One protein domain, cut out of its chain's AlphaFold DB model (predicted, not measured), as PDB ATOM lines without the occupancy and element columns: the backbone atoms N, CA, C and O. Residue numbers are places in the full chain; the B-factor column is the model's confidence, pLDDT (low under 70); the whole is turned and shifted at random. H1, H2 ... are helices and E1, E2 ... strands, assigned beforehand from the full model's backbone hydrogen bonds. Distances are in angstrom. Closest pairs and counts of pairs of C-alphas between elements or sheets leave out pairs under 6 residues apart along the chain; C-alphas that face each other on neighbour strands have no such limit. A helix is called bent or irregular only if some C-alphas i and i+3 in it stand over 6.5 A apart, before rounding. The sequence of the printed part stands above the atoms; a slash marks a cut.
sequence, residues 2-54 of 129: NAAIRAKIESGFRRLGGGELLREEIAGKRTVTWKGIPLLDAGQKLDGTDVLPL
ATOM      1  N   ASN A   2     478.223 459.953 230.642       94.25
ATOM      2  CA  ASN A   2     478.676 460.604 231.880       94.25
ATOM      3  C   ASN A   2     478.194 459.886 233.155       94.25
ATOM      4  O   ASN A   2     477.323 459.006 233.104       94.25
ATOM      5  N   ALA A   3     478.734 460.285 234.311       93.50
ATOM      6  CA  ALA A   3     478.385 459.732 235.620       93.50
ATOM      7  C   ALA A   3     476.881 459.804 235.944       93.50
ATOM      8  O   ALA A   3     476.330 458.862 236.518       93.50
ATOM      9  N   ALA A   4     476.199 460.891 235.565       94.31
ATOM     10  CA  ALA A   4     474.784 461.096 235.878       94.31
ATOM     11  C   ALA A   4     473.874 460.064 235.186       94.31
ATOM     12  O   ALA A   4     473.014 459.458 235.831       94.31
ATOM     13  N   ILE A   5     474.102 459.802 233.893       94.75
ATOM     14  CA  ILE A   5     473.387 458.753 233.149       94.75
ATOM     15  C   ILE A   5     473.700 457.374 233.738       94.75
ATOM     16  O   ILE A   5     472.789 456.576 233.979       94.75
ATOM     17  N   ARG A   6     474.977 457.100 234.035       93.12
ATOM     18  CA  ARG A   6     475.411 455.827 234.632       93.12
ATOM     19  C   ARG A   6     474.704 455.562 235.965       93.12
ATOM     20  O   ARG A   6     474.169 454.473 236.168       93.12
ATOM     21  N   ALA A   7     474.613 456.565 236.838       91.94
ATOM     22  CA  ALA A   7     473.918 456.460 238.120       91.94
ATOM     23  C   ALA A   7     472.420 456.136 237.962       91.94
ATOM     24  O   ALA A   7     471.865 455.367 238.753       91.94
ATOM     25  N   LYS A   8     471.757 456.675 236.929       91.81
ATOM     26  CA  LYS A   8     470.348 456.370 236.627       91.81
ATOM     27  C   LYS A   8     470.156 454.930 236.174       91.81
ATOM     28  O   LYS A   8     469.229 454.275 236.652       91.81
ATOM     29  N   ILE A   9     471.049 454.421 235.329       90.25
ATOM     30  CA  ILE A   9     471.042 453.016 234.905       90.25
ATOM     31  C   ILE A   9     471.190 452.097 236.125       90.25
ATOM     32  O   ILE A   9     470.360 451.214 236.339       90.25
ATOM     33  N   GLU A  10     472.183 452.346 236.981       88.62
ATOM     34  CA  GLU A  10     472.388 451.567 238.210       88.62
ATOM     35  C   GLU A  10     471.185 451.642 239.163       88.62
ATOM     36  O   GLU A  10     470.789 450.638 239.757       88.62
ATOM     37  N   SER A  11     470.576 452.823 239.302       89.19
ATOM     38  CA  SER A  11     469.357 452.996 240.094       89.19
ATOM     39  C   SER A  11     468.182 452.200 239.523       89.19
ATOM     40  O   SER A  11     467.405 451.635 240.292       89.19
ATOM     41  N   GLY A  12     468.049 452.142 238.195       88.38
ATOM     42  CA  GLY A  12     467.047 451.329 237.510       88.38
ATOM     43  C   GLY A  12     467.234 449.838 237.785       88.38
ATOM     44  O   GLY A  12     466.277 449.168 238.169       88.38
ATOM     45  N   PHE A  13     468.470 449.337 237.695       85.25
ATOM     46  CA  PHE A  13     468.793 447.945 238.031       85.25
ATOM     47  C   PHE A  13     468.427 447.586 239.472       85.25
ATOM     48  O   PHE A  13     467.772 446.568 239.699       85.25
ATOM     49  N   ARG A  14     468.789 448.444 240.439       84.38
ATOM     50  CA  ARG A  14     468.440 448.242 241.856       84.38
ATOM     51  C   ARG A  14     466.927 448.176 242.074       84.38
ATOM     52  O   ARG A  14     466.463 447.363 242.865       84.38
ATOM     53  N   ARG A  15     466.154 449.006 241.366       86.56
ATOM     54  CA  ARG A  15     464.687 449.040 241.480       86.56
ATOM     55  C   ARG A  15     464.015 447.793 240.906       86.56
ATOM     56  O   ARG A  15     463.014 447.349 241.454       86.56
ATOM     57  N   LEU A  16     464.529 447.253 239.806       83.50
ATOM     58  CA  LEU A  16     463.919 446.125 239.091       83.50
ATOM     59  C   LEU A  16     464.225 444.755 239.723       83.50
ATOM     60  O   LEU A  16     463.928 443.730 239.118       83.50
ATOM     61  N   GLY A  17     464.822 444.715 240.919       71.31
ATOM     62  CA  GLY A  17     465.153 443.461 241.601       71.31
ATOM     63  C   GLY A  17     466.317 442.695 240.961       71.31
ATOM     64  O   GLY A  17     466.541 441.541 241.309       71.31
ATOM     65  N   GLY A  18     467.075 443.331 240.055       63.25
ATOM     66  CA  GLY A  18     468.276 442.790 239.409       63.25
ATOM     67  C   GLY A  18     469.476 442.774 240.353       63.25
ATOM     68  O   GLY A  18     470.498 443.407 240.085       63.25
ATOM     69  N   GLY A  19     469.305 442.114 241.498       57.88
ATOM     70  CA  GLY A  19     470.293 441.940 242.550       57.88
ATOM     71  C   GLY A  19     471.431 441.040 242.099       57.88
ATOM     72  O   GLY A  19     471.441 439.865 242.416       57.88
ATOM     73  N   GLU A  20     472.336 441.610 241.315       57.94
ATOM     74  CA  GLU A  20     473.791 441.552 241.439       57.94
ATOM     75  C   GLU A  20     474.310 442.279 240.200       57.94
ATOM     76  O   GLU A  20     474.332 441.745 239.092       57.94
ATOM     77  N   LEU A  21     474.646 443.564 240.351       61.41
ATOM     78  CA  LEU A  21     475.400 444.242 239.305       61.41
ATOM     79  C   LEU A  21     476.712 443.475 239.191       61.41
ATOM     80  O   LEU A  21     477.530 443.548 240.108       61.41
ATOM     81  N   LEU A  22     476.881 442.725 238.102       61.97
ATOM     82  CA  LEU A  22     478.130 442.045 237.806       61.97
ATOM     83  C   LEU A  22     479.208 443.126 237.744       61.97
ATOM     84  O   LEU A  22     479.192 444.002 236.872       61.97
ATOM     85  N   ARG A  23     480.072 443.120 238.759       68.31
ATOM     86  CA  ARG A  23     481.178 444.056 238.901       68.31
ATOM     87  C   ARG A  23     482.399 443.393 238.305       68.31
ATOM     88  O   ARG A  23     482.864 442.392 238.835       68.31
ATOM     89  N   GLU A  24     482.920 443.983 237.246       75.38
ATOM     90  CA  GLU A  24     484.279 443.692 236.809       75.38
ATOM     91  C   GLU A  24     485.241 444.692 237.428       75.38
ATOM     92  O   GLU A  24     484.881 445.830 237.747       75.38
ATOM     93  N   GLU A  25     486.482 444.257 237.585       78.31
ATOM     94  CA  GLU A  25     487.589 445.135 237.909       78.31
ATOM     95  C   GLU A  25     488.338 445.469 236.622       78.31
ATOM     96  O   GLU A  25     488.965 444.611 236.008       78.31
ATOM     97  N   ILE A  26     488.263 446.731 236.207       79.31
ATOM     98  CA  ILE A  26     489.005 447.245 235.058       79.31
ATOM     99  C   ILE A  26     490.075 448.175 235.609       79.31
ATOM    100  O   ILE A  26     489.751 449.198 236.212       79.31
ATOM    101  N   ALA A  27     491.345 447.807 235.424       79.75
ATOM    102  CA  ALA A  27     492.497 448.581 235.894       79.75
ATOM    103  C   ALA A  27     492.384 449.002 237.381       79.75
ATOM    104  O   ALA A  27     492.604 450.162 237.729       79.75
ATOM    105  N   GLY A  28     491.969 448.077 238.258       79.06
ATOM    106  CA  GLY A  28     491.811 448.333 239.698       79.06
ATOM    107  C   GLY A  28     490.514 449.044 240.102       79.06
ATOM    108  O   GLY A  28     490.279 449.276 241.288       79.06
ATOM    109  N   LYS A  29     489.645 449.409 239.147       81.12
ATOM    110  CA  LYS A  29     488.366 450.082 239.416       81.12
ATOM    111  C   LYS A  29     487.193 449.147 239.171       81.12
ATOM    112  O   LYS A  29     487.011 448.615 238.076       81.12
ATOM    113  N   ARG A  30     486.334 449.014 240.184       81.38
ATOM    114  CA  ARG A  30     485.079 448.263 240.067       81.38
ATOM    115  C   ARG A  30     484.090 449.009 239.181       81.38
ATOM    116  O   ARG A  30     483.672 450.120 239.505       81.38
ATOM    117  N   THR A  31     483.674 448.365 238.100       85.50
ATOM    118  CA  THR A  31     482.720 448.902 237.135       85.50
ATOM    119  C   THR A  31     481.530 447.971 236.985       85.50
ATOM    120  O   THR A  31     481.666 446.754 236.944       85.50
ATOM    121  N   VAL A  32     480.342 448.566 236.916       88.06
ATOM    122  CA  VAL A  32     479.099 447.852 236.636       88.06
ATOM    123  C   VAL A  32     479.076 447.419 235.178       88.06
ATOM    124  O   VAL A  32     479.341 448.228 234.289       88.06
ATOM    125  N   THR A  33     478.713 446.165 234.934       88.56
ATOM    126  CA  THR A  33     478.531 445.625 233.587       88.56
ATOM    127  C   THR A  33     477.051 445.404 233.273       88.56
ATOM    128  O   THR A  33     476.224 445.188 234.160       88.56
ATOM    129  N   TRP A  34     476.706 445.445 231.989       87.19
ATOM    130  CA  TRP A  34     475.417 445.002 231.471       87.19
ATOM    131  C   TRP A  34     475.649 444.010 230.338       87.19
ATOM    132  O   TRP A  34     476.308 444.341 229.357       87.19
ATOM    133  N   LYS A  35     475.131 442.783 230.481       87.75
ATOM    134  CA  LYS A  35     475.379 441.676 229.536       87.75
ATOM    135  C   LYS A  35     476.878 441.461 229.245       87.75
ATOM    136  O   LYS A  35     477.258 441.232 228.102       87.75
ATOM    137  N   GLY A  36     477.721 441.583 230.274       86.75
ATOM    138  CA  GLY A  36     479.180 441.456 230.151       86.75
ATOM    139  C   GLY A  36     479.885 442.657 229.510       86.75
ATOM    140  O   GLY A  36     481.075 442.578 229.244       86.75
ATOM    141  N   ILE A  37     479.181 443.767 229.253       90.81
ATOM    142  CA  ILE A  37     479.771 444.994 228.703       90.81
ATOM    143  C   ILE A  37     479.921 446.025 229.827       90.81
ATOM    144  O   ILE A  37     478.917 446.372 230.459       90.81
ATOM    145  N   PRO A  38     481.127 446.552 230.090       92.25
ATOM    146  CA  PRO A  38     481.336 447.532 231.146       92.25
ATOM    147  C   PRO A  38     480.723 448.896 230.815       92.25
ATOM    148  O   PRO A  38     480.856 449.422 229.709       92.25
ATOM    149  N   LEU A  39     480.073 449.500 231.811       92.38
ATOM    150  CA  LEU A  39     479.491 450.837 231.721       92.38
ATOM    151  C   LEU A  39     480.488 451.880 232.235       92.38
ATOM    152  O   LEU A  39     480.656 452.057 233.447       92.38
ATOM    153  N   LEU A  40     481.128 452.586 231.305       92.94
ATOM    154  CA  LEU A  40     482.188 453.551 231.598       92.94
ATOM    155  C   LEU A  40     481.697 455.002 231.542       92.94
ATOM    156  O   LEU A  40     480.952 455.408 230.639       92.94
ATOM    157  N   ASP A  41     482.164 455.776 232.517       93.38
ATOM    158  CA  ASP A  41     482.101 457.232 232.508       93.38
ATOM    159  C   ASP A  41     483.287 457.786 231.702       93.38
ATOM    160  O   ASP A  41     484.424 457.364 231.911       93.38
ATOM    161  N   ALA A  42     483.015 458.710 230.780       93.81
ATOM    162  CA  ALA A  42     484.046 459.406 230.011       93.81
ATOM    163  C   ALA A  42     484.852 460.396 230.871       93.81
ATOM    164  O   ALA A  42     485.920 460.836 230.452       93.81
ATOM    165  N   GLY A  43     484.356 460.717 232.068       94.62
ATOM    166  CA  GLY A  43     485.025 461.581 233.023       94.62
ATOM    167  C   GLY A  43     484.951 463.052 232.632       94.62
ATOM    168  O   GLY A  43     484.055 463.490 231.905       94.62
ATOM    169  N   GLN A  44     485.909 463.816 233.147       96.56
ATOM    170  CA  GLN A  44     485.963 465.266 233.019       96.56
ATOM    171  C   GLN A  44     487.208 465.709 232.256       96.56
ATOM    172  O   GLN A  44     488.239 465.032 232.248       96.56
ATOM    173  N   LYS A  45     487.095 466.863 231.608       95.38
ATOM    174  CA  LYS A  45     488.214 467.589 231.018       95.38
ATOM    175  C   LYS A  45     489.051 468.234 232.125       95.38
ATOM    176  O   LYS A  45     488.668 468.256 233.293       95.38
ATOM    177  N   LEU A  46     490.185 468.817 231.738       95.00
ATOM    178  CA  LEU A  46     491.088 469.509 232.663       95.00
ATOM    179  C   LEU A  46     490.414 470.679 233.408       95.00
ATOM    180  O   LEU A  46     490.802 470.995 234.526       95.00
ATOM    181  N   ASP A  47     489.398 471.299 232.805       96.12
ATOM    182  CA  ASP A  47     488.615 472.389 233.399       96.12
ATOM    183  C   ASP A  47     487.515 471.914 234.372       96.12
ATOM    184  O   ASP A  47     486.768 472.734 234.903       96.12
ATOM    185  N   GLY A  48     487.397 470.602 234.610       94.25
ATOM    186  CA  GLY A  48     486.378 470.005 235.474       94.25
ATOM    187  C   GLY A  48     485.001 469.842 234.822       94.25
ATOM    188  O   GLY A  48     484.081 469.350 235.472       94.25
ATOM    189  N   THR A  49     484.826 470.216 233.550       95.38
ATOM    190  CA  THR A  49     483.577 469.965 232.814       95.38
ATOM    191  C   THR A  49     483.525 468.534 232.284       95.38
ATOM    192  O   THR A  49     484.550 467.954 231.925       95.38
ATOM    193  N   ASP A  50     482.331 467.946 232.203       95.56
ATOM    194  CA  ASP A  50     482.155 466.595 231.663       95.56
ATOM    195  C   ASP A  50     482.640 466.505 230.201       95.56
ATOM    196  O   ASP A  50     482.344 467.365 229.364       95.56
ATOM    197  N   VAL A  51     483.343 465.418 229.863       96.00
ATOM    198  CA  VAL A  51     483.740 465.110 228.476       96.00
ATOM    199  C   VAL A  51     482.504 464.884 227.599       96.00
ATOM    200  O   VAL A  51     482.470 465.316 226.448       96.00
ATOM    201  N   LEU A  52     481.477 464.238 228.159       95.50
ATOM    202  CA  LEU A  52     480.171 464.018 227.536       95.50
ATOM    203  C   LEU A  52     479.087 464.735 228.357       95.50
ATOM    204  O   LEU A  52     478.425 464.088 229.168       95.50
ATOM    205  N   PRO A  53     478.920 466.059 228.202       94.25
ATOM    206  CA  PRO A  53     478.035 466.837 229.063       94.25
ATOM    207  C   PRO A  53     476.557 466.516 228.825       94.25
ATOM    208  O   PRO A  53     476.157 466.111 227.731       94.25
ATOM    209  N   LEU A  54     475.737 466.756 229.852       94.56
ATOM    210  CA  LEU A  54     474.291 466.851 229.671       94.56
ATOM    211  C   LEU A  54     473.944 468.159 228.963       94.56
ATOM    212  O   LEU A  54     474.574 469.196 229.178       94.56
TER     213      LEU A  54
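AT A GLANCE: This is residues 2 to 54 of the 129 residues of an uncharacterized protein of Streptomyces griseocarneus (UniProt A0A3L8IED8). A small two-stranded hairpin, E1 and E2, and one helix, H1, make a loose frame with few contacts between them, and a long tail with no named element, residues 35 to 54, runs from the hairpin past the end of H1 where residue 3 lies and then folds back. Near the hairpin this tail is tied to E2 by a short antiparallel pairing of residues 37 to 38 with residues 33 to 34. The printed part has 53 residues with one named helix and two named strands, in the order H1, E1, E2; the two-stranded sheet is antiparallel. The class is mixed, helices and strands, with under half of the residues in named elements. The whole is only just loose, close to compact, with a radius of gyration of the C-alphas of 12.4 A, and it is only just flat, spanning 38 by 25 by 14 A.

HOW THE PARTS SIT: The sheet has two strands, E1, residues 23 to 26, and E2, residues 29 to 34. They are antiparallel neighbours and form a hairpin, with 128 degrees between their N-to-C directions. The C-alphas of residues 25 and 30 face each other at 4.6 A, and those of residues 24 and 31 at 5.4 A. Across the pair, N 31 and O 24 are within hydrogen-bond range at 2.8 A, and N 26 and O 29 at 2.9 A. The helix H1, residues 3 to 15, has one pair of C-alphas within 8 A of E2, the closest pair, those of Glu 10 and Val 32, 7.8 A apart. The centres of H1 and E2 are 12.0 A apart. In H1 every O i to N i+4 pair is within hydrogen-bond range.

IN THESE COORDINATES: E1 runs 9.3 A from its first to its last C-alpha, and E2, the longest strand with 6 residues, runs 16.0 A. E2 ends at C-alpha 34, at (475.417, 445.002, 231.471). H1, 13 residues, runs 18.3 A from C-alpha 3 at (478.385, 459.732, 235.620) to C-alpha 15 at (464.687, 449.040, 241.480). It is not bent.

THE WHOLE: The two C-alphas farthest apart are those of Gly 17 and Asp 47, 38.1 A, while the C-alphas of Asn 2 and Leu 54, the first and last printed, are 7.9 A apart. The printed part has no cut. The link from E1 to E2 is tight, with 2 residues, and that from H1 to E1 is short, with 7 residues. The C-alphas of residues 35 to 54 lie 4 to 22 A from the mean of the C-alphas. The mean pLDDT of the printed part is 86.2, and residues 18 to 23 are under 70.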